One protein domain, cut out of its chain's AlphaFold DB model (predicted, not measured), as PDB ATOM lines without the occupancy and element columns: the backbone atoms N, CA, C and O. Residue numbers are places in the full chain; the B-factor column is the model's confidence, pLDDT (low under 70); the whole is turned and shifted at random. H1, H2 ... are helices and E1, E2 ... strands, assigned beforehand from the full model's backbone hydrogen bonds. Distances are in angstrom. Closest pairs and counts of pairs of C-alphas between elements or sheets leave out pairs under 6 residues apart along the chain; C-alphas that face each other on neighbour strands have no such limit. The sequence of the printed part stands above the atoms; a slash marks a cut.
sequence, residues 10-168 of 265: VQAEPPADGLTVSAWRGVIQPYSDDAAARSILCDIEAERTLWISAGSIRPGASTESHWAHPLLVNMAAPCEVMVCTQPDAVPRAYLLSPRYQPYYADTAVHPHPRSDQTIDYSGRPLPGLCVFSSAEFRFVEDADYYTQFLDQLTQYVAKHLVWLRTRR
ATOM      1  N   VAL A  10     -12.056   6.016   9.049       95.12
ATOM      2  CA  VAL A  10     -10.846   6.307   8.280       95.12
ATOM      3  C   VAL A  10     -10.845   5.532   6.970       95.12
ATOM      4  O   VAL A  10     -11.416   4.446   6.871       95.12
ATOM      5  N   GLN A  11     -10.214   6.091   5.942       95.19
ATOM      6  CA  GLN A  11     -10.101   5.416   4.653       95.19
ATOM      7  C   GLN A  11      -9.246   4.147   4.790       95.19
ATOM      8  O   GLN A  11      -8.232   4.146   5.489       95.19
ATOM      9  N   ALA A  12      -9.664   3.078   4.121       94.06
ATOM     10  CA  ALA A  12      -8.997   1.785   4.104       94.06
ATOM     11  C   ALA A  12      -8.746   1.327   2.662       94.06
ATOM     12  O   ALA A  12      -9.295   1.882   1.706       94.06
ATOM     13  N   GLU A  13      -7.912   0.300   2.511       92.81
ATOM     14  CA  GLU A  13      -7.702  -0.352   1.223       92.81
ATOM     15  C   GLU A  13      -8.983  -1.091   0.788       92.81
ATOM     16  O   GLU A  13      -9.546  -1.851   1.584       92.81
ATOM     17  N   PRO A  14      -9.478  -0.866  -0.442       92.00
ATOM     18  CA  PRO A  14     -10.600  -1.622  -0.981       92.00
ATOM     19  C   PRO A  14     -10.294  -3.125  -1.058       92.00
ATOM     20  O   PRO A  14      -9.185  -3.496  -1.445       92.00
ATOM     21  N   PRO A  15     -11.260  -4.010  -0.759       89.88
ATOM     22  CA  PRO A  15     -11.100  -5.429  -1.040       89.88
ATOM     23  C   PRO A  15     -10.913  -5.653  -2.547       89.88
ATOM     24  O   PRO A  15     -11.504  -4.958  -3.374       89.88
ATOM     25  N   ALA A  16     -10.113  -6.659  -2.906       86.88
ATOM     26  CA  ALA A  16      -9.819  -7.026  -4.291       86.88
ATOM     27  C   ALA A  16     -10.992  -7.781  -4.954       86.88
ATOM     28  O   ALA A  16     -10.849  -8.922  -5.387       86.88
ATOM     29  N   ASP A  17     -12.169  -7.157  -4.997       81.62
ATOM     30  CA  ASP A  17     -13.414  -7.746  -5.507       81.62
ATOM     31  C   ASP A  17     -13.854  -7.189  -6.870       81.62
ATOM     32  O   ASP A  17     -14.837  -7.658  -7.440       81.62
ATOM     33  N   GLY A  18     -13.145  -6.186  -7.399       80.25
ATOM     34  CA  GLY A  18     -13.446  -5.549  -8.686       80.25
ATOM     35  C   GLY A  18     -14.731  -4.709  -8.707       80.25
ATOM     36  O   GLY A  18     -15.064  -4.150  -9.749       80.25
ATOM     37  N   LEU A  19     -15.437  -4.600  -7.577       79.38
ATOM     38  CA  LEU A  19     -16.695  -3.860  -7.429       79.38
ATOM     39  C   LEU A  19     -16.528  -2.626  -6.535       79.38
ATOM     40  O   LEU A  19     -17.230  -1.628  -6.704       79.38
ATOM     41  N   THR A  20     -15.621  -2.691  -5.560       85.69
ATOM     42  CA  THR A  20     -15.414  -1.625  -4.579       85.69
ATOM     43  C   THR A  20     -14.587  -0.478  -5.152       85.69
ATOM     44  O   THR A  20     -13.476  -0.679  -5.633       85.69
ATOM     45  N   VAL A  21     -15.098   0.747  -5.019       87.44
ATOM     46  CA  VAL A  21     -14.381   1.982  -5.385       87.44
ATOM     47  C   VAL A  21     -13.583   2.525  -4.212       87.44
ATOM     48  O   VAL A  21     -12.447   2.965  -4.368       87.44
ATOM     49  N   SER A  22     -14.182   2.525  -3.023       91.88
ATOM     50  CA  SER A  22     -13.516   2.980  -1.807       91.88
ATOM     51  C   SER A  22     -13.976   2.169  -0.608       91.88
ATOM     52  O   SER A  22     -15.119   1.714  -0.569       91.88
ATOM     53  N   ALA A  23     -13.091   2.008   0.370       94.88
ATOM     54  CA  ALA A  23     -13.401   1.377   1.641       94.88
ATOM     55  C   ALA A  23     -13.092   2.332   2.798       94.88
ATOM     56  O   ALA A  23     -12.153   3.130   2.745       94.88
ATOM     57  N   TRP A  24     -13.895   2.232   3.849       96.44
ATOM     58  CA  TRP A  24     -13.775   3.002   5.079       96.44
ATOM     59  C   TRP A  24     -13.881   2.045   6.258       96.44
ATOM     60  O   TRP A  24     -14.794   1.225   6.296       96.44
ATOM     61  N   ARG A  25     -12.971   2.144   7.226       96.00
ATOM     62  CA  ARG A  25     -12.997   1.359   8.463       96.00
ATOM     63  C   ARG A  25     -13.286   2.276   9.638       96.00
ATOM     64  O   ARG A  25     -12.692   3.344   9.742       96.00
ATOM     65  N   GLY A  26     -14.162   1.844  10.528       95.94
ATOM     66  CA  GLY A  26     -14.517   2.597  11.723       95.94
ATOM     67  C   GLY A  26     -14.971   1.689  12.852       95.94
ATOM     68  O   GLY A  26     -15.078   0.470  12.690       95.94
ATOM     69  N   VAL A  27     -15.231   2.305  14.000       95.88
ATOM     70  CA  VAL A  27     -15.786   1.634  15.176       95.88
ATOM     71  C   VAL A  27     -17.208   2.126  15.405       95.88
ATOM     72  O   VAL A  27     -17.476   3.328  15.379       95.88
ATOM     73  N   ILE A  28     -18.108   1.179  15.641       95.75
ATOM     74  CA  ILE A  28     -19.472   1.407  16.107       95.75
ATOM     75  C   ILE A  28     -19.570   0.798  17.499       95.75
ATOM     76  O   ILE A  28     -19.228  -0.365  17.696       95.75
ATOM     77  N   GLN A  29     -20.047   1.570  18.466       96.38
ATOM     78  CA  GLN A  29     -20.297   1.093  19.819       96.38
ATOM     79  C   GLN A  29     -21.723   1.502  20.196       96.38
ATOM     80  O   GLN A  29     -21.929   2.601  20.721       96.38
ATOM     81  N   PRO A  30     -22.723   0.644  19.920       96.00
ATOM     82  CA  PRO A  30     -24.120   1.044  20.043       96.00
ATOM     83  C   PRO A  30     -24.530   1.371  21.478       96.00
ATOM     84  O   PRO A  30     -25.419   2.190  21.680       96.00
ATOM     85  N   TYR A  31     -23.879   0.749  22.464       96.62
ATOM     86  CA  TYR A  31     -24.210   0.881  23.878       96.62
ATOM     87  C   TYR A  31     -23.045   1.495  24.661       96.62
ATOM     88  O   TYR A  31     -21.889   1.108  24.484       96.62
ATOM     89  N   SER A  32     -23.343   2.422  25.572       96.19
ATOM     90  CA  SER A  32     -22.349   2.958  26.512       96.19
ATOM     91  C   SER A  32     -21.984   1.956  27.606       96.19
ATOM     92  O   SER A  32     -20.847   1.941  28.066       96.19
ATOM     93  N   ASP A  33     -22.953   1.137  28.022       95.50
ATOM     94  CA  ASP A  33     -22.876   0.204  29.144       95.50
ATOM     95  C   ASP A  33     -24.046  -0.806  29.112       95.50
ATOM     96  O   ASP A  33     -24.891  -0.810  28.211       95.50
ATOM     97  N   ASP A  34     -24.089  -1.681  30.118       95.50
ATOM     98  CA  ASP A  34     -25.096  -2.735  30.263       95.50
ATOM     99  C   ASP A  34     -26.504  -2.197  30.549       95.50
ATOM    100  O   ASP A  34     -27.494  -2.797  30.127       95.50
ATOM    101  N   ALA A  35     -26.620  -1.079  31.273       95.38
ATOM    102  CA  ALA A  35     -27.912  -0.477  31.588       95.38
ATOM    103  C   ALA A  35     -28.519   0.176  30.341       95.38
ATOM    104  O   ALA A  35     -29.700  -0.032  30.054       95.38
ATOM    105  N   ALA A  36     -27.697   0.874  29.553       96.19
ATOM    106  CA  ALA A  36     -28.085   1.418  28.263       96.19
ATOM    107  C   ALA A  36     -28.563   0.309  27.319       96.19
ATOM    108  O   ALA A  36     -29.635   0.432  26.732       96.19
ATOM    109  N   ALA A  37     -27.834  -0.810  27.235       95.94
ATOM    110  CA  ALA A  37     -28.231  -1.942  26.400       95.94
ATOM    111  C   ALA A  37     -29.596  -2.533  26.778       95.94
ATOM    112  O   ALA A  37     -30.387  -2.862  25.896       95.94
ATOM    113  N   ARG A  38     -29.899  -2.633  28.078       95.81
ATOM    114  CA  ARG A  38     -31.208  -3.098  28.569       95.81
ATOM    115  C   ARG A  38     -32.328  -2.124  28.206       95.81
ATOM    116  O   ARG A  38     -33.341  -2.555  27.668       95.81
ATOM    117  N   SER A  39     -32.129  -0.821  28.422       95.12
ATOM    118  CA  SER A  39     -33.127   0.188  28.036       95.12
ATOM    119  C   SER A  39     -33.377   0.190  26.527       95.12
ATOM    120  O   SER A  39     -34.527   0.175  26.095       95.12
ATOM    121  N   ILE A  40     -32.307   0.184  25.726       94.88
ATOM    122  CA  ILE A  40     -32.390   0.252  24.263       94.88
ATOM    123  C   ILE A  40     -33.034  -1.012  23.691       94.88
ATOM    124  O   ILE A  40     -33.797  -0.913  22.736       94.88
ATOM    125  N   LEU A  41     -32.792  -2.187  24.282       94.44
ATOM    126  CA  LEU A  41     -33.507  -3.407  23.909       94.44
ATOM    127  C   LEU A  41     -35.027  -3.214  24.014       94.44
ATOM    128  O   LEU A  41     -35.744  -3.519  23.066       94.44
ATOM    129  N   CYS A  42     -35.519  -2.673  25.129       92.88
ATOM    130  CA  CYS A  42     -36.947  -2.396  25.283       92.88
ATOM    131  C   CYS A  42     -37.448  -1.345  24.282       92.88
ATOM    132  O   CYS A  42     -38.551  -1.482  23.762       92.88
ATOM    133  N   ASP A  43     -36.649  -0.318  23.983       90.75
ATOM    134  CA  ASP A  43     -37.013   0.687  22.979       90.75
ATOM    135  C   ASP A  43     -37.108   0.078  21.564       90.75
ATOM    136  O   ASP A  43     -38.038   0.408  20.827       90.75
ATOM    137  N   ILE A  44     -36.216  -0.861  21.215       88.56
ATOM    138  CA  ILE A  44     -36.268  -1.629  19.960       88.56
ATOM    139  C   ILE A  44     -37.533  -2.495  19.892       88.56
ATOM    140  O   ILE A  44     -38.208  -2.512  18.864       88.56
ATOM    141  N   GLU A  45     -37.853  -3.228  20.962       87.81
ATOM    142  CA  GLU A  45     -39.044  -4.095  21.027       87.81
ATOM    143  C   GLU A  45     -40.345  -3.302  20.918       87.81
ATOM    144  O   GLU A  45     -41.304  -3.743  20.287       87.81
ATOM    145  N   ALA A  46     -40.368  -2.111  21.513       86.38
ATOM    146  CA  ALA A  46     -41.514  -1.218  21.491       86.38
ATOM    147  C   ALA A  46     -41.624  -0.382  20.201       86.38
ATOM    148  O   ALA A  46     -42.491   0.491  20.146       86.38
ATOM    149  N   GLU A  47     -40.769  -0.613  19.191       82.75
ATOM    150  CA  GLU A  47     -40.750   0.142  17.921       82.75
ATOM    151  C   GLU A  47     -40.668   1.668  18.163       82.75
ATOM    152  O   GLU A  47     -41.353   2.488  17.541       82.75
ATOM    153  N   ARG A  48     -39.866   2.069  19.163       84.12
ATOM    154  CA  ARG A  48     -39.621   3.479  19.481       84.12
ATOM    155  C   ARG A  48     -38.496   4.017  18.612       84.12
ATOM    156  O   ARG A  48     -37.529   3.330  18.297       84.12
ATOM    157  N   THR A  49     -38.582   5.304  18.287       82.88
ATOM    158  CA  THR A  49     -37.512   5.993  17.563       82.88
ATOM    159  C   THR A  49     -36.220   5.995  18.380       82.88
ATOM    160  O   THR A  49     -36.186   6.501  19.502       82.88
ATOM    161  N   LEU A  50     -35.156   5.458  17.787       86.69
ATOM    162  CA  LEU A  50     -33.816   5.454  18.360       86.69
ATOM    163  C   LEU A  50     -33.056   6.713  17.945       86.69
ATOM    164  O   LEU A  50     -33.040   7.080  16.771       86.69
ATOM    165  N   TRP A  51     -32.389   7.345  18.907       89.44
ATOM    166  CA  TRP A  51     -31.520   8.493  18.659       89.44
ATOM    167  C   TRP A  51     -30.084   8.011  18.519       89.44
ATOM    168  O   TRP A  51     -29.509   7.511  19.488       89.44
ATOM    169  N   ILE A  52     -29.521   8.151  17.322       90.81
ATOM    170  CA  ILE A  52     -28.192   7.644  16.981       90.81
ATOM    171  C   ILE A  52     -27.272   8.816  16.677       90.81
ATOM    172  O   ILE A  52     -27.675   9.793  16.052       90.81
ATOM    173  N   SER A  53     -26.042   8.741  17.172       90.44
ATOM    174  CA  SER A  53     -24.999   9.714  16.873       90.44
ATOM    175  C   SER A  53     -23.650   9.016  16.880       90.44
ATOM    176  O   SER A  53     -23.327   8.312  17.837       90.44
ATOM    177  N   ALA A  54     -22.887   9.187  15.796       91.56
ATOM    178  CA  ALA A  54     -21.532   8.666  15.645       91.56
ATOM    179  C   ALA A  54     -21.381   7.187  16.070       91.56
ATOM    180  O   ALA A  54     -20.394   6.807  16.697       91.56
ATOM    181  N   GLY A  55     -22.347   6.330  15.729       93.19
ATOM    182  CA  GLY A  55     -22.264   4.896  16.020       93.19
ATOM    183  C   GLY A  55     -22.699   4.486  17.428       93.19
ATOM    184  O   GLY A  55     -22.493   3.330  17.800       93.19
ATOM    185  N   SER A  56     -23.302   5.394  18.198       95.75
ATOM    186  CA  SER A  56     -23.852   5.131  19.530       95.75
ATOM    187  C   SER A  56     -25.333   5.478  19.600       95.75
ATOM    188  O   SER A  56     -25.781   6.476  19.037       95.75
ATOM    189  N   ILE A  57     -26.099   4.652  20.313       94.94
ATOM    190  CA  ILE A  57     -27.532   4.845  20.528       94.94
ATOM    191  C   ILE A  57     -27.721   5.464  21.910       94.94
ATOM    192  O   ILE A  57     -27.208   4.961  22.912       94.94
ATOM    193  N   ARG A  58     -28.474   6.559  21.981       93.56
ATOM    194  CA  ARG A  58     -28.831   7.170  23.259       93.56
ATOM    195  C   ARG A  58     -29.944   6.349  23.919       93.56
ATOM    196  O   ARG A  58     -30.991   6.171  23.293       93.56
ATOM    197  N   PRO A  59     -29.767   5.886  25.168       90.12
ATOM    198  CA  PRO A  59     -30.821   5.156  25.857       90.12
ATOM    199  C   PRO A  59     -32.014   6.067  26.154       90.12
ATOM    200  O   PRO A  59     -31.843   7.235  26.523       90.12
ATOM    201  N   GLY A  60     -33.221   5.522  25.990       83.19
ATOM    202  CA  GLY A  60     -34.445   6.127  26.494       83.19
ATOM    203  C   GLY A  60     -34.571   6.013  28.017       83.19
ATOM    204  O   GLY A  60     -33.628   5.685  28.733       83.19
ATOM    205  N   ALA A  61     -35.774   6.285  28.518       80.00
ATOM    206  CA  ALA A  61     -36.125   6.142  29.934       80.00
ATOM    207  C   ALA A  61     -36.915   4.847  30.206       80.00
ATOM    208  O   ALA A  61     -37.736   4.806  31.123       80.00
ATOM    209  N   SER A  62     -36.734   3.811  29.378       80.88
ATOM    210  CA  SER A  62     -37.526   2.586  29.494       80.88
ATOM    211  C   SER A  62     -37.192   1.846  30.789       80.88
ATOM    212  O   SER A  62     -36.037   1.522  31.056       80.88
ATOM    213  N   THR A  63     -38.217   1.550  31.590       80.50
ATOM    214  CA  THR A  63     -38.108   0.756  32.826       80.50
ATOM    215  C   THR A  63     -38.734  -0.630  32.686       80.50
ATOM    216  O   THR A  63     -38.957  -1.319  33.680       80.50
ATOM    217  N   GLU A  64     -39.095  -1.020  31.463       88.19
ATOM    218  CA  GLU A  64     -39.684  -2.324  31.184       88.19
ATOM    219  C   GLU A  64     -38.689  -3.446  31.494       88.19
ATOM    220  O   GLU A  64     -37.478  -3.275  31.397       88.19
ATOM    221  N   SER A  65     -39.197  -4.608  31.904       89.00
ATOM    222  CA  SER A  65     -38.368  -5.780  32.182       89.00
ATOM    223  C   SER A  65     -38.374  -6.720  30.983       89.00
ATOM    224  O   SER A  65     -39.440  -7.073  30.485       89.00
ATOM    225  N   HIS A  66     -37.200  -7.203  30.581       93.19
ATOM    226  CA  HIS A  66     -37.055  -8.189  29.516       93.19
ATOM    227  C   HIS A  66     -36.253  -9.404  30.001       93.19
ATOM    228  O   HIS A  66     -35.264  -9.272  30.725       93.19
ATOM    229  N   TRP A  67     -36.648 -10.609  29.575       93.62
ATOM    230  CA  TRP A  67     -36.031 -11.871  30.015       93.62
ATOM    231  C   TRP A  67     -34.527 -11.950  29.703       93.62
ATOM    232  O   TRP A  67     -33.782 -12.622  30.411       93.62
ATOM    233  N   ALA A  68     -34.073 -11.251  28.658       91.94
ATOM    234  CA  ALA A  68     -32.670 -11.207  28.253       91.94
ATOM    235  C   ALA A  68     -31.804 -10.258  29.104       91.94
ATOM    236  O   ALA A  68     -30.582 -10.326  28.999       91.94
ATOM    237  N   HIS A  69     -32.383  -9.399  29.956       94.44
ATOM    238  CA  HIS A  69     -31.622  -8.426  30.757       94.44
ATOM    239  C   HIS A  69     -30.439  -9.021  31.539       94.44
ATOM    240  O   HIS A  69     -29.365  -8.414  31.494       94.44
ATOM    241  N   PRO A  70     -30.565 -10.191  32.200       92.06
ATOM    242  CA  PRO A  70     -29.448 -10.804  32.921       92.06
ATOM    243  C   PRO A  70     -28.294 -11.264  32.017       92.06
ATOM    244  O   PRO A  70     -27.194 -11.497  32.509       92.06
ATOM    245  N   LEU A  71     -28.533 -11.418  30.710       91.19
ATOM    246  CA  LEU A  71     -27.538 -11.847  29.718       91.19
ATOM    247  C   LEU A  71     -26.819 -10.660  29.059       91.19
ATOM    248  O   LEU A  71     -25.730 -10.824  28.511       91.19
ATOM    249  N   LEU A  72     -27.414  -9.465  29.118       93.00
ATOM    250  CA  LEU A  72     -26.831  -8.227  28.605       93.00
ATOM    251  C   LEU A  72     -25.803  -7.684  29.603       93.00
ATOM    252  O   LEU A  72     -26.101  -6.796  30.407       93.00
ATOM    253  N   VAL A  73     -24.613  -8.280  29.577       91.81
ATOM    254  CA  VAL A  73     -23.442  -7.898  30.378       91.81
ATOM    255  C   VAL A  73     -22.255  -7.654  29.457       91.81
ATOM    256  O   VAL A  73     -22.126  -8.357  28.458       91.81
ATOM    257  N   ASN A  74     -21.373  -6.707  29.784       91.19
ATOM    258  CA  ASN A  74     -20.266  -6.266  28.928       91.19
ATOM    259  C   ASN A  74     -20.767  -5.845  27.531       91.19
ATOM    260  O   ASN A  74     -20.294  -6.350  26.508       91.19
ATOM    261  N   MET A  75     -21.778  -4.972  27.502       93.88
ATOM    262  CA  MET A  75     -22.432  -4.484  26.282       93.88
ATOM    263  C   MET A  75     -21.782  -3.239  25.681       93.88
ATOM    264  O   MET A  75     -22.050  -2.929  24.523       93.88
ATOM    265  N   ALA A  76     -20.882  -2.580  26.415       94.25
ATOM    266  CA  ALA A  76     -19.995  -1.531  25.906       94.25
ATOM    267  C   ALA A  76     -18.905  -2.105  24.972       94.25
ATOM    268  O   ALA A  76     -17.714  -1.856  25.147       94.25
ATOM    269  N   ALA A  77     -19.305  -2.963  24.035       91.25
ATOM    270  CA  ALA A  77     -18.420  -3.683  23.139       91.25
ATOM    271  C   ALA A  77     -18.203  -2.859  21.860       91.25
ATOM    272  O   ALA A  77     -19.172  -2.620  21.130       91.25
ATOM    273  N   PRO A  78     -16.965  -2.424  21.568       93.62
ATOM    274  CA  PRO A  78     -16.665  -1.766  20.310       93.62
ATOM    275  C   PRO A  78     -16.686  -2.790  19.174       93.62
ATOM    276  O   PRO A  78     -16.049  -3.843  19.254       93.62
ATOM    277  N   CYS A  79     -17.390  -2.455  18.100       93.25
ATOM    278  CA  CYS A  79     -17.478  -3.263  16.897       93.25
ATOM    279  C   CYS A  79     -16.709  -2.590  15.766       93.25
ATOM    280  O   CYS A  79     -17.027  -1.470  15.364       93.25
ATOM    281  N   GLU A  80     -15.712  -3.279  15.224       94.69
ATOM    282  CA  GLU A  80     -15.008  -2.805  14.041       94.69
ATOM    283  C   GLU A  80     -15.801  -3.165  12.791       94.69
ATOM    284  O   GLU A  80     -16.140  -4.331  12.569       94.69
ATOM    285  N   VAL A  81     -16.050  -2.175  11.942       94.81
ATOM    286  CA  VAL A  81     -16.796  -2.347  10.699       94.81
ATOM    287  C   VAL A  81     -16.024  -1.784   9.516       94.81
ATOM    288  O   VAL A  81     -15.239  -0.842   9.650       94.81
ATOM    289  N   MET A  82     -16.275  -2.353   8.343       94.88
ATOM    290  CA  MET A  82     -15.834  -1.812   7.065       94.88
ATOM    291  C   MET A  82     -17.040  -1.484   6.196       94.88
ATOM    292  O   MET A  82     -17.954  -2.298   6.069       94.88
ATOM    293  N   VAL A  83     -17.024  -0.304   5.585       94.38
ATOM    294  CA  VAL A  83     -18.025   0.162   4.628       94.38
ATOM    295  C   VAL A  83     -17.354   0.352   3.276       94.38
ATOM    296  O   VAL A  83     -16.405   1.123   3.147       94.38
ATOM    297  N   CYS A  84     -17.856  -0.349   2.268       92.00
ATOM    298  CA  CYS A  84     -17.366  -0.321   0.897       92.00
ATOM    299  C   CYS A  84     -18.375   0.410   0.008       92.00
ATOM    300  O   CYS A  84     -19.550   0.045  -0.021       92.00
ATOM    301  N   THR A  85     -17.931   1.423  -0.733       86.69
ATOM    302  CA  THR A  85     -18.769   2.155  -1.693       86.69
ATOM    303  C   THR A  85     -18.545   1.672  -3.124       86.69
ATOM    304  O   THR A  85     -17.498   1.120  -3.464       86.69
ATOM    305  N   GLN A  86     -19.546   1.913  -3.967       81.00
ATOM    306  CA  GLN A  86     -19.580   1.558  -5.384       81.00
ATOM    307  C   GLN A  86     -20.362   2.641  -6.158       81.00
ATOM    308  O   GLN A  86     -21.169   3.335  -5.536       81.00
ATOM    309  N   PRO A  87     -20.114   2.849  -7.467       63.22
ATOM    310  CA  PRO A  87     -20.558   4.053  -8.181       63.22
ATOM    311  C   PRO A  87     -22.080   4.236  -8.263       63.22
ATOM    312  O   PRO A  87     -22.562   5.365  -8.223       63.22
ATOM    313  N   ASP A  88     -22.826   3.133  -8.364       64.62
ATOM    314  CA  ASP A  88     -24.264   3.128  -8.670       64.62
ATOM    315  C   ASP A  88     -25.035   2.112  -7.811       64.62
ATOM    316  O   ASP A  88     -25.949   1.440  -8.280       64.62
ATOM    317  N   ALA A  89     -24.637   1.931  -6.551       65.12
ATOM    318  CA  ALA A  89     -25.391   1.088  -5.630       65.12
ATOM    319  C   ALA A  89     -25.115   1.440  -4.166       65.12
ATOM    320  O   ALA A  89     -24.157   2.140  -3.829       65.12
ATOM    321  N   VAL A  90     -25.975   0.928  -3.286       68.69
ATOM    322  CA  VAL A  90     -25.856   1.107  -1.837       68.69
ATOM    323  C   VAL A  90     -24.485   0.623  -1.343       68.69
ATOM    324  O   VAL A  90     -24.008  -0.413  -1.820       68.69
ATOM    325  N   PRO A  91     -23.860   1.321  -0.370       82.81
ATOM    326  CA  PRO A  91     -22.682   0.812   0.313       82.81
ATOM    327  C   PRO A  91     -22.889  -0.590   0.898       82.81
ATOM    328  O   PRO A  91     -23.939  -0.925   1.444       82.81
ATOM    329  N   ARG A  92     -21.847  -1.411   0.827       86.38
ATOM    330  CA  ARG A  92     -21.793  -2.712   1.496       86.38
ATOM    331  C   ARG A  92     -21.133  -2.535   2.853       86.38
ATOM    332  O   ARG A  92     -20.142  -1.819   2.955       86.38
ATOM    333  N   ALA A  93     -21.663  -3.183   3.884       89.00
ATOM    334  CA  ALA A  93     -21.070  -3.172   5.218       89.00
ATOM    335  C   ALA A  93     -20.620  -4.573   5.629       89.00
ATOM    336  O   ALA A  93     -21.274  -5.564   5.307       89.00
ATOM    337  N   TYR A  94     -19.527  -4.628   6.379       90.44
ATOM    338  CA  TYR A  94     -18.900  -5.846   6.871       90.44
ATOM    339  C   TYR A  94     -18.549  -5.672   8.347       90.44
ATOM    340  O   TYR A  94     -17.961  -4.657   8.722       90.44
ATOM    341  N   LEU A  95     -18.874  -6.661   9.181       89.56
ATOM    342  CA  LEU A  95     -18.472  -6.683  10.588       89.56
ATOM    343  C   LEU A  95     -17.125  -7.399  10.727       89.56
ATOM    344  O   LEU A  95     -17.041  -8.619  10.573       89.56
ATOM    345  N   LEU A  96     -16.068  -6.636  10.996       89.88
ATOM    346  CA  LEU A  96     -14.704  -7.149  11.124       89.88
ATOM    347  C   LEU A  96     -14.462  -7.767  12.507       89.88
ATOM    348  O   LEU A  96     -13.799  -8.799  12.609       89.88
ATOM    349  N   SER A  97     -15.006  -7.142  13.556       87.88
ATOM    350  CA  SER A  97     -14.885  -7.586  14.948       87.88
ATOM    351  C   SER A  97     -16.129  -7.185  15.761       87.88
ATOM    352  O   SER A  97     -16.500  -6.016  15.687       87.88
ATOM    353  N   PRO A  98     -16.759  -8.094  16.537       80.88
ATOM    354  CA  PRO A  98     -16.543  -9.540  16.510       80.88
ATOM    355  C   PRO A  98     -16.885 -10.085  15.117       80.88
ATOM    356  O   PRO A  98     -17.904  -9.737  14.533       80.88
ATOM    357  N   ARG A  99     -15.984 -10.878  14.531       74.06
ATOM    358  CA  ARG A  99     -16.100 -11.289  13.128       74.06
ATOM    359  C   ARG A  99     -17.328 -12.168  12.925       74.06
ATOM    360  O   ARG A  99     -17.388 -13.225  13.539       74.06
ATOM    361  N   TYR A 100     -18.179 -11.821  11.964       68.25
ATOM    362  CA  TYR A 100     -19.285 -12.681  11.543       68.25
ATOM    363  C   TYR A 100     -18.784 -14.015  10.947       68.25
ATOM    364  O   TYR A 100     -18.037 -14.019   9.960       68.25
ATOM    365  N   GLN A 101     -19.210 -15.155  11.500       64.75
ATOM    366  CA  GLN A 101     -18.882 -16.497  11.008       64.75
ATOM    367  C   GLN A 101     -20.090 -17.196  10.360       64.75
ATOM    368  O   GLN A 101     -21.009 -17.633  11.053       64.75
ATOM    369  N   PRO A 102     -20.073 -17.425   9.032       53.03
ATOM    370  CA  PRO A 102     -21.185 -18.077   8.337       53.03
ATOM    371  C   PRO A 102     -21.228 -19.613   8.486       53.03
ATOM    372  O   PRO A 102     -22.156 -20.239   7.990       53.03
ATOM    373  N   TYR A 103     -20.228 -20.250   9.114       50.97
ATOM    374  CA  TYR A 103     -19.966 -21.696   8.969       50.97
ATOM    375  C   TYR A 103     -20.705 -22.639   9.932       50.97
ATOM    376  O   TYR A 103     -20.449 -23.844   9.919       50.97
ATOM    377  N   TYR A 104     -21.656 -22.146  10.721       52.22
ATOM    378  CA  TYR A 104     -22.569 -23.026  11.451       52.22
ATOM    379  C   TYR A 104     -23.786 -23.298  10.568       52.22
ATOM    380  O   TYR A 104     -24.471 -22.369  10.156       52.22
ATOM    381  N   ALA A 105     -23.994 -24.575  10.232       39.91
ATOM    382  CA  ALA A 105     -24.715 -25.069   9.051       39.91
ATOM    383  C   ALA A 105     -26.223 -24.749   8.968       39.91
ATOM    384  O   ALA A 105     -26.899 -25.240   8.070       39.91
ATOM    385  N   ASP A 106     -26.738 -23.898   9.851       42.34
ATOM    386  CA  ASP A 106     -28.074 -23.328   9.738       42.34
ATOM    387  C   ASP A 106     -28.029 -21.848  10.147       42.34
ATOM    388  O   ASP A 106     -28.436 -21.441  11.237       42.34
ATOM    389  N   THR A 107     -27.503 -21.014   9.248       42.72
ATOM    390  CA  THR A 107     -27.631 -19.549   9.310       42.72
ATOM    391  C   THR A 107     -29.088 -19.084   9.211       42.72
ATOM    392  O   THR A 107     -29.340 -17.890   9.335       42.72
ATOM    393  N   ALA A 108     -30.067 -19.994   9.078       40.31
ATOM    394  CA  ALA A 108     -31.496 -19.682   9.098       40.31
ATOM    395  C   ALA A 108     -31.973 -18.992  10.394       40.31
ATOM    396  O   ALA A 108     -33.087 -18.476  10.426       40.31
ATOM    397  N   VAL A 109     -31.151 -18.959  11.453       51.31
ATOM    398  CA  VAL A 109     -31.494 -18.324  12.739       51.31
ATOM    399  C   VAL A 109     -30.736 -17.013  12.994       51.31
ATOM    400  O   VAL A 109     -31.149 -16.245  13.862       51.31
ATOM    401  N   HIS A 110     -29.657 -16.710  12.253       56.16
ATOM    402  CA  HIS A 110     -29.056 -15.375  12.305       56.16
ATOM    403  C   HIS A 110     -29.641 -14.522  11.180       56.16
ATOM    404  O   HIS A 110     -29.360 -14.770  10.005       56.16
ATOM    405  N   PRO A 111     -30.412 -13.482  11.496       57.28
ATOM    406  CA  PRO A 111     -31.101 -12.730  10.472       57.28
ATOM    407  C   PRO A 111     -30.087 -11.912   9.639       57.28
ATOM    408  O   PRO A 111     -29.385 -11.019  10.115       57.28
ATOM    409  N   HIS A 112     -30.023 -12.275   8.356       64.44
ATOM    410  CA  HIS A 112     -29.564 -11.471   7.218       64.44
ATOM    411  C   HIS A 112     -28.053 -11.249   6.949       64.44
ATOM    412  O   HIS A 112     -27.647 -10.121   6.636       64.44
ATOM    413  N   PRO A 113     -27.206 -12.295   6.954       68.94
ATOM    414  CA  PRO A 113     -25.963 -12.247   6.183       68.94
ATOM    415  C   PRO A 113     -26.237 -12.158   4.673       68.94
ATOM    416  O   PRO A 113     -27.197 -12.732   4.162       68.94
ATOM    417  N   ARG A 114     -25.348 -11.484   3.944       69.12
ATOM    418  CA  ARG A 114     -25.317 -11.404   2.478       69.12
ATOM    419  C   ARG A 114     -24.184 -12.273   1.951       69.12
ATOM    420  O   ARG A 114     -23.084 -11.789   1.678       69.12
ATOM    421  N   SER A 115     -24.440 -13.578   1.847       69.50
ATOM    422  CA  SER A 115     -23.479 -14.530   1.272       69.50
ATOM    423  C   SER A 115     -23.148 -14.206  -0.189       69.50
ATOM    424  O   SER A 115     -22.039 -14.480  -0.638       69.50
ATOM    425  N   ASP A 116     -24.082 -13.569  -0.898       66.81
ATOM    426  CA  ASP A 116     -23.926 -13.023  -2.248       66.81
ATOM    427  C   ASP A 116     -22.967 -11.819  -2.324       66.81
ATOM    428  O   ASP A 116     -22.512 -11.471  -3.407       66.81
ATOM    429  N   GLN A 117     -22.623 -11.200  -1.188       75.94
ATOM    430  CA  GLN A 117     -21.729 -10.035  -1.102       75.94
ATOM    431  C   GLN A 117     -20.458 -10.326  -0.290       75.94
ATOM    432  O   GLN A 117     -19.939  -9.446   0.399       75.94
ATOM    433  N   THR A 118     -19.969 -11.563  -0.338       82.06
ATOM    434  CA  THR A 118     -18.792 -12.011   0.422       82.06
ATOM    435  C   THR A 118     -17.486 -11.463  -0.160       82.06
ATOM    436  O   THR A 118     -17.293 -11.478  -1.371       82.06
ATOM    437  N   ILE A 119     -16.568 -11.038   0.711       86.31
ATOM    438  CA  ILE A 119     -15.195 -10.635   0.358       86.31
ATOM    439  C   ILE A 119     -14.167 -11.564   1.010       86.31
ATOM    440  O   ILE A 119     -14.469 -12.217   2.011       86.31
ATOM    441  N   ASP A 120     -12.936 -11.590   0.491       87.31
ATOM    442  CA  ASP A 120     -11.799 -12.103   1.261       87.31
ATOM    443  C   ASP A 120     -11.306 -11.020   2.226       87.31
ATOM    444  O   ASP A 120     -11.000  -9.899   1.820       87.31
ATOM    445  N   TYR A 121     -11.253 -11.351   3.516       85.06
ATOM    446  CA  TYR A 121     -10.688 -10.477   4.534       85.06
ATOM    447  C   TYR A 121      -9.760 -11.267   5.456       85.06
ATOM    448  O   TYR A 121     -10.200 -12.111   6.253       85.06
ATOM    449  N   SER A 122      -8.463 -10.958   5.359       84.62
ATOM    450  CA  SER A 122      -7.379 -11.659   6.059       84.62
ATOM    451  C   SER A 122      -7.349 -13.166   5.750       84.62
ATOM    452  O   SER A 122      -7.229 -13.988   6.663       84.62
ATOM    453  N   GLY A 123      -7.505 -13.536   4.471       83.12
ATOM    454  CA  GLY A 123      -7.421 -14.922   3.995       83.12
ATOM    455  C   GLY A 123      -8.613 -15.794   4.387       83.12
ATOM    456  O   GLY A 123      -8.486 -17.015   4.506       83.12
ATOM    457  N   ARG A 124      -9.757 -15.177   4.686       81.25
ATOM    458  CA  ARG A 124     -10.986 -15.870   5.078       81.25
ATOM    459  C   ARG A 124     -12.207 -15.134   4.518       81.25
ATOM    460  O   ARG A 124     -12.240 -13.901   4.605       81.25
ATOM    461  N   PRO A 125     -13.262 -15.851   4.095       83.25
ATOM    462  CA  PRO A 125     -14.486 -15.235   3.594       83.25
ATOM    463  C   PRO A 125     -15.213 -14.455   4.694       83.25
ATOM    464  O   PRO A 125     -15.358 -14.929   5.828       83.25
ATOM    465  N   LEU A 126     -15.662 -13.248   4.366       84.31
ATOM    466  CA  LEU A 126     -16.455 -12.387   5.233       84.31
ATOM    467  C   LEU A 126     -17.725 -11.955   4.488       84.31
ATOM    468  O   LEU A 126     -17.621 -11.201   3.517       84.31
ATOM    469  N   PRO A 127     -18.913 -12.446   4.882       80.62
ATOM    470  CA  PRO A 127     -20.153 -12.063   4.221       80.62
ATOM    471  C   PRO A 127     -20.523 -10.616   4.551       80.62
ATOM    472  O   PRO A 127     -20.200 -10.102   5.625       80.62
ATOM    473  N   GLY A 128     -21.229  -9.971   3.623       80.38
ATOM    474  CA  GLY A 128     -21.796  -8.648   3.859       80.38
ATOM    475  C   GLY A 128     -22.946  -8.693   4.867       80.38
ATOM    476  O   GLY A 128     -23.544  -9.741   5.116       80.38
ATOM    477  N   LEU A 129     -23.287  -7.539   5.428       80.50
ATOM    478  CA  LEU A 129     -24.443  -7.361   6.300       80.50
ATOM    479  C   LEU A 129     -25.621  -6.828   5.490       80.50
ATOM    480  O   LEU A 129     -25.488  -5.854   4.746       80.50
ATOM    481  N   CYS A 130     -26.807  -7.402   5.670       76.38
ATOM    482  CA  CYS A 130     -28.023  -6.808   5.128       76.38
ATOM    483  C   CYS A 130     -28.504  -5.686   6.058       76.38
ATOM    484  O   CYS A 130     -29.477  -5.849   6.786       76.38
ATOM    485  N   VAL A 131     -27.818  -4.546   6.066       72.56
ATOM    486  CA  VAL A 131     -28.071  -3.432   7.005       72.56
ATOM    487  C   VAL A 131     -29.554  -3.051   7.088       72.56
ATOM    488  O   VAL A 131     -30.112  -2.889   8.168       72.56
ATOM    489  N   PHE A 132     -30.231  -3.040   5.949       65.12
ATOM    490  CA  PHE A 132     -31.638  -2.673   5.820       65.12
ATOM    491  C   PHE A 132     -32.606  -3.658   6.470       65.12
ATOM    492  O   PHE A 132     -33.629  -3.271   7.016       65.12
ATOM    493  N   SER A 133     -32.268  -4.935   6.528       60.50
ATOM    494  CA  SER A 133     -33.134  -5.917   7.180       60.50
ATOM    495  C   SER A 133     -33.300  -5.722   8.696       60.50
ATOM    496  O   SER A 133     -34.252  -6.237   9.288       60.50
ATOM    497  N   SER A 134     -32.395  -4.958   9.319       54.03
ATOM    498  CA  SER A 134     -32.488  -4.590  10.731       54.03
ATOM    499  C   SER A 134     -33.490  -3.470  11.014       54.03
ATOM    500  O   SER A 134     -33.822  -3.266  12.183       54.03
ATOM    501  N   ALA A 135     -33.978  -2.773   9.985       51.75
ATOM    502  CA  ALA A 135     -34.579  -1.458  10.132       51.75
ATOM    503  C   ALA A 135     -36.100  -1.479  10.333       51.75
ATOM    504  O   ALA A 135     -36.859  -2.054   9.550       51.75
ATOM    505  N   GLU A 136     -36.544  -0.706  11.322       52.25
ATOM    506  CA  GLU A 136     -37.791   0.041  11.219       52.25
ATOM    507  C   GLU A 136     -37.515   1.229  10.274       52.25
ATOM    508  O   GLU A 136     -36.921   2.233  10.661       52.25
ATOM    509  N   PHE A 137     -37.823   1.083   8.980       53.03
ATOM    510  CA  PHE A 137     -37.449   2.094   7.985       53.03
ATOM    511  C   PHE A 137     -38.242   3.385   8.153       53.03
ATOM    512  O   PHE A 137     -39.447   3.422   7.895       53.03
ATOM    513  N   ARG A 138     -37.545   4.474   8.482       51.75
ATOM    514  CA  ARG A 138     -38.068   5.835   8.354       51.75
ATOM    515  C   ARG A 138     -37.009   6.703   7.686       51.75
ATOM    516  O   ARG A 138     -35.922   6.875   8.223       51.75
ATOM    517  N   PHE A 139     -37.327   7.184   6.488       51.22
ATOM    518  CA  PHE A 139     -36.481   8.118   5.755       51.22
ATOM    519  C   PHE A 139     -36.577   9.499   6.396       51.22
ATOM    520  O   PHE A 139     -37.681   9.957   6.702       51.22
ATOM    521  N   VAL A 140     -35.430  10.150   6.576       61.62
ATOM    522  CA  VAL A 140     -35.362  11.544   7.011       61.62
ATOM    523  C   VAL A 140     -34.817  12.354   5.840       61.62
ATOM    524  O   VAL A 140     -33.656  12.198   5.471       61.62
ATOM    525  N   GLU A 141     -35.671  13.179   5.231       56.72
ATOM    526  CA  GLU A 141     -35.346  13.975   4.034       56.72
ATOM    527  C   GLU A 141     -34.123  14.882   4.230       56.72
ATOM    528  O   GLU A 141     -33.315  15.020   3.315       56.72
ATOM    529  N   ASP A 142     -33.949  15.425   5.434       69.12
ATOM    530  CA  ASP A 142     -32.900  16.402   5.743       69.12
ATOM    531  C   ASP A 142     -31.564  15.777   6.187       69.12
ATOM    532  O   ASP A 142     -30.603  16.500   6.454       69.12
ATOM    533  N   ALA A 143     -31.479  14.447   6.299       66.81
ATOM    534  CA  ALA A 143     -30.272  13.763   6.762       66.81
ATOM    535  C   ALA A 143     -29.417  13.256   5.590       66.81
ATOM    536  O   ALA A 143     -29.925  12.659   4.639       66.81
ATOM    537  N   ASP A 144     -28.095  13.424   5.688       79.75
ATOM    538  CA  ASP A 144     -27.143  12.897   4.707       79.75
ATOM    539  C   ASP A 144     -27.290  11.372   4.534       79.75
ATOM    540  O   ASP A 144     -27.455  10.620   5.499       79.75
ATOM    541  N   TYR A 145     -27.212  10.902   3.288       74.25
ATOM    542  CA  TYR A 145     -27.443   9.501   2.940       74.25
ATOM    543  C   TYR A 145     -26.482   8.544   3.659       74.25
ATOM    544  O   TYR A 145     -26.905   7.506   4.176       74.25
ATOM    545  N   TYR A 146     -25.191   8.887   3.712       81.56
ATOM    546  CA  TYR A 146     -24.202   8.044   4.380       81.56
ATOM    547  C   TYR A 146     -24.406   8.029   5.894       81.56
ATOM    548  O   TYR A 146     -24.245   6.978   6.508       81.56
ATOM    549  N   THR A 147     -24.827   9.150   6.478       85.31
ATOM    550  CA  THR A 147     -25.231   9.230   7.890       85.31
ATOM    551  C   THR A 147     -26.396   8.288   8.178       85.31
ATOM    552  O   THR A 147     -26.275   7.420   9.038       85.31
ATOM    553  N   GLN A 148     -27.470   8.350   7.383       80.31
ATOM    554  CA  GLN A 148     -28.611   7.439   7.530       80.31
ATOM    555  C   GLN A 148     -28.190   5.968   7.383       80.31
ATOM    556  O   GLN A 148     -28.609   5.125   8.173       80.31
ATOM    557  N   PHE A 149     -27.330   5.637   6.415       83.00
ATOM    558  CA  PHE A 149     -26.805   4.277   6.259       83.00
ATOM    559  C   PHE A 149     -26.025   3.807   7.497       83.00
ATOM    560  O   PHE A 149     -26.215   2.677   7.953       83.00
ATOM    561  N   LEU A 150     -25.159   4.658   8.052       89.88
ATOM    562  CA  LEU A 150     -24.362   4.342   9.239       89.88
ATOM    563  C   LEU A 150     -25.225   4.236  10.502       89.88
ATOM    564  O   LEU A 150     -24.954   3.386  11.353       89.88
ATOM    565  N   ASP A 151     -26.306   5.006  10.597       88.12
ATOM    566  CA  ASP A 151     -27.297   4.871  11.663       88.12
ATOM    567  C   ASP A 151     -28.011   3.516  11.582       88.12
ATOM    568  O   ASP A 151     -28.132   2.810  12.584       88.12
ATOM    569  N   GLN A 152     -28.411   3.087  10.381       84.19
ATOM    570  CA  GLN A 152     -28.991   1.755  10.176       84.19
ATOM    571  C   GLN A 152     -27.983   0.641  10.479       84.19
ATOM    572  O   GLN A 152     -28.322  -0.362  11.109       84.19
ATOM    573  N   LEU A 153     -26.717   0.819  10.090       89.19
ATOM    574  CA  LEU A 153     -25.648  -0.115  10.439       89.19
ATOM    575  C   LEU A 153     -25.466  -0.192  11.961       89.19
ATOM    576  O   LEU A 153     -25.286  -1.280  12.503       89.19
ATOM    577  N   THR A 154     -25.580   0.936  12.661       93.06
ATOM    578  CA  THR A 154     -25.515   0.994  14.124       93.06
ATOM    579  C   THR A 154     -26.648   0.201  14.768       93.06
ATOM    580  O   THR A 154     -26.391  -0.580  15.686       93.06
ATOM    581  N   GLN A 155     -27.877   0.312  14.253       89.81
ATOM    582  CA  GLN A 155     -29.002  -0.513  14.709       89.81
ATOM    583  C   GLN A 155     -28.759  -1.999  14.444       89.81
ATOM    584  O   GLN A 155     -28.939  -2.812  15.350       89.81
ATOM    585  N   TYR A 156     -28.290  -2.364  13.245       88.12
ATOM    586  CA  TYR A 156     -27.936  -3.750  12.925       88.12
ATOM    587  C   TYR A 156     -26.939  -4.313  13.944       88.12
ATOM    588  O   TYR A 156     -27.168  -5.377  14.521       88.12
ATOM    589  N   VAL A 157     -25.846  -3.587  14.199       91.44
ATOM    590  CA  VAL A 157     -24.800  -3.994  15.148       91.44
ATOM    591  C   VAL A 157     -25.356  -4.095  16.572       91.44
ATOM    592  O   VAL A 157     -25.034  -5.044  17.284       91.44
ATOM    593  N   ALA A 158     -26.242  -3.183  16.981       92.75
ATOM    594  CA  ALA A 158     -26.907  -3.227  18.282       92.75
ATOM    595  C   ALA A 158     -27.707  -4.526  18.470       92.75
ATOM    596  O   ALA A 158     -27.545  -5.222  19.482       92.75
ATOM    597  N   LYS A 159     -28.531  -4.884  17.475       89.44
ATOM    598  CA  LYS A 159     -29.323  -6.123  17.464       89.44
ATOM    599  C   LYS A 159     -28.429  -7.365  17.431       89.44
ATOM    600  O   LYS A 159     -28.676  -8.327  18.156       89.44
ATOM    601  N   HIS A 160     -27.349  -7.318  16.654       87.88
ATOM    602  CA  HIS A 160     -26.372  -8.399  16.570       87.88
ATOM    603  C   HIS A 160     -25.657  -8.656  17.905       87.88
ATOM    604  O   HIS A 160     -25.524  -9.808  18.311       87.88
ATOM    605  N   LEU A 161     -25.269  -7.618  18.651       90.44
ATOM    606  CA  LEU A 161     -24.681  -7.783  19.987       90.44
ATOM    607  C   LEU A 161     -25.653  -8.457  20.974       90.44
ATOM    608  O   LEU A 161     -25.238  -9.321  21.746       90.44
ATOM    609  N   VAL A 162     -26.948  -8.121  20.926       90.81
ATOM    610  CA  VAL A 162     -27.987  -8.817  21.714       90.81
ATOM    611  C   VAL A 162     -28.079 -10.287  21.304       90.81
ATOM    612  O   VAL A 162     -28.104 -11.170  22.168       90.81
ATOM    613  N   TRP A 163     -28.056 -10.570  20.001       88.00
ATOM    614  CA  TRP A 163     -28.034 -11.941  19.495       88.00
ATOM    615  C   TRP A 163     -26.809 -12.703  20.006       88.00
ATOM    616  O   TRP A 163     -26.956 -13.797  20.547       88.00
ATOM    617  N   LEU A 164     -25.613 -12.109  19.955       85.62
ATOM    618  CA  LEU A 164     -24.379 -12.724  20.453       85.62
ATOM    619  C   LEU A 164     -24.416 -13.020  21.956       85.62
ATOM    620  O   LEU A 164     -23.859 -14.026  22.392       85.62
ATOM    621  N   ARG A 165     -25.082 -12.181  22.754       87.50
ATOM    622  CA  ARG A 165     -25.250 -12.413  24.198       87.50
ATOM    623  C   ARG A 165     -26.281 -13.462  24.552       87.50
ATOM    624  O   ARG A 165     -26.186 -14.099  25.596       87.50
ATOM    625  N   THR A 166     -27.270 -13.635  23.696       86.38
ATOM    626  CA  THR A 166     -28.367 -14.574  23.925       86.38
ATOM    627  C   THR A 166     -28.188 -15.886  23.171       86.38
ATOM    628  O   THR A 166     -28.972 -16.813  23.387       86.38
ATOM    629  N   ARG A 167     -27.167 -15.989  22.305       82.94
ATOM    630  CA  ARG A 167     -26.946 -17.171  21.476       82.94
ATOM    631  C   ARG A 167     -26.683 -18.415  22.308       82.94
ATOM    632  O   ARG A 167     -26.034 -18.387  23.349       82.94
ATOM    633  N   ARG A 168     -27.137 -19.540  21.786       81.69
ATOM    634  CA  ARG A 168     -26.889 -20.878  22.298       81.69
ATOM    635  C   ARG A 168     -26.356 -21.725  21.166       81.69
ATOM    636  O   ARG A 168     -26.898 -21.678  20.062       81.69
TER     637      ARG A 168
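Overview. This is residues 10 to 168 of the 265 residues of an uncharacterized protein of Bryocella elongata (UniProt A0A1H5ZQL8). A long helix, H3, crosses the middle of the domain, with a strongly twisted sheet of four strands, E1 E2 E5 E6, on one side of it, and helix H1 with the small hairpin of E3 and E4 toward the other end of the longest axis. A second hairpin, E7 and E8, packs with E8 beside the sheet's edge strand E6, and the loop of residues 103 to 108 sticks out. The printed part has 159 residues, with three named helices and eight named strands in the order E1 E2 H1 E3 E4 E5 E6 E7 E8 H2 H3; the sheet's order is E1 - E2 - E5 - E6, all antiparallel. The class is mixed, helices and strands, and the whole is compact, with a radius of gyration of the C-alphas of 15.7 A and spans of 49 by 42 by 25 A.

Along the chain. Begin with the largest sheet: find C-alpha 10 at (-10.846, 6.307, 8.280), where E1, residues 10 to 12, begins. E2 takes residues 22 to 28 over 18.9 A, E5 residues 79 to 86 over 22.9 A, and E6 residues 89 to 97 over 24.7 A. Look next at E7, residues 113 to 120, 15.0 A long, which bends by 89 degrees at residue 116, and at E8, residues 125 to 129, 13.0 A long. The short strands E3 and E4 are residues 51 to 53 and 56 to 58. H1, residues 34 to 45, begins at C-alpha 34 (-25.096, -2.735, 30.263) and is 16.8 A long. H2 is residues 131 to 134. H3, residues 145 to 166, runs 32.0 A to C-alpha 166 at (-28.367, -14.574, 23.925).

Arrangement. Start in the sheet, where E1 and E2 form a hairpin and N 10 is 2.8 A from O 25. Between E2 and E5, at 155 degrees, N 26 and O 81 are 3.0 A apart, within hydrogen-bond range. E5 and E6 are a hairpin at 156 degrees, with N 84 and O 92 2.8 A apart. H3 is on this sheet at a height of 8.9 A, over E5 and slantwise to the strands, at 40 degrees on the local plane; the helix on one face of the sheet makes two layers. Its closest C-alphas to E2 are those of Thr 154 and Ile 28, 6.4 A apart. E6 is an edge strand of this sheet, and the closest C-alphas of E6 and E8 are those of Tyr 94 and Gly 128, 5.0 A apart. In the hairpin of E7 and E8, N 126 and O 119 are 2.8 A apart. H2 touches H3, which meets it with residues 149 to 159 alone; the closest C-alphas are those of Ser 134 and Tyr 156, 5.1 A apart. In the hairpin of E3 and E4, N 53 and O 56 are 2.9 A apart, and the closest C-alphas of E3 and H3 are those of Ile 52 and Asp 151, 6.1 A apart. H1 is not on the four-stranded sheet but is near H3; its closest C-alpha to E4 is that of Ile 40, 7.7 A from that of Ile 57. Every O i to N i+4 pair is within hydrogen-bond range in H1 and H3; H2 is too short for such a pair.

Size, cuts and confidence. The two C-alphas farthest apart are those of Gly 18 and Thr 63, at 48.7 A. The printed part has no cut. The links from E4 to E5, 20 residues, and from E6 to E7, 15 residues, are long. The mean pLDDT of the printed part is 82.3; look for values under 70 at residues 87 to 90, 100 to 116 and 132 to 143.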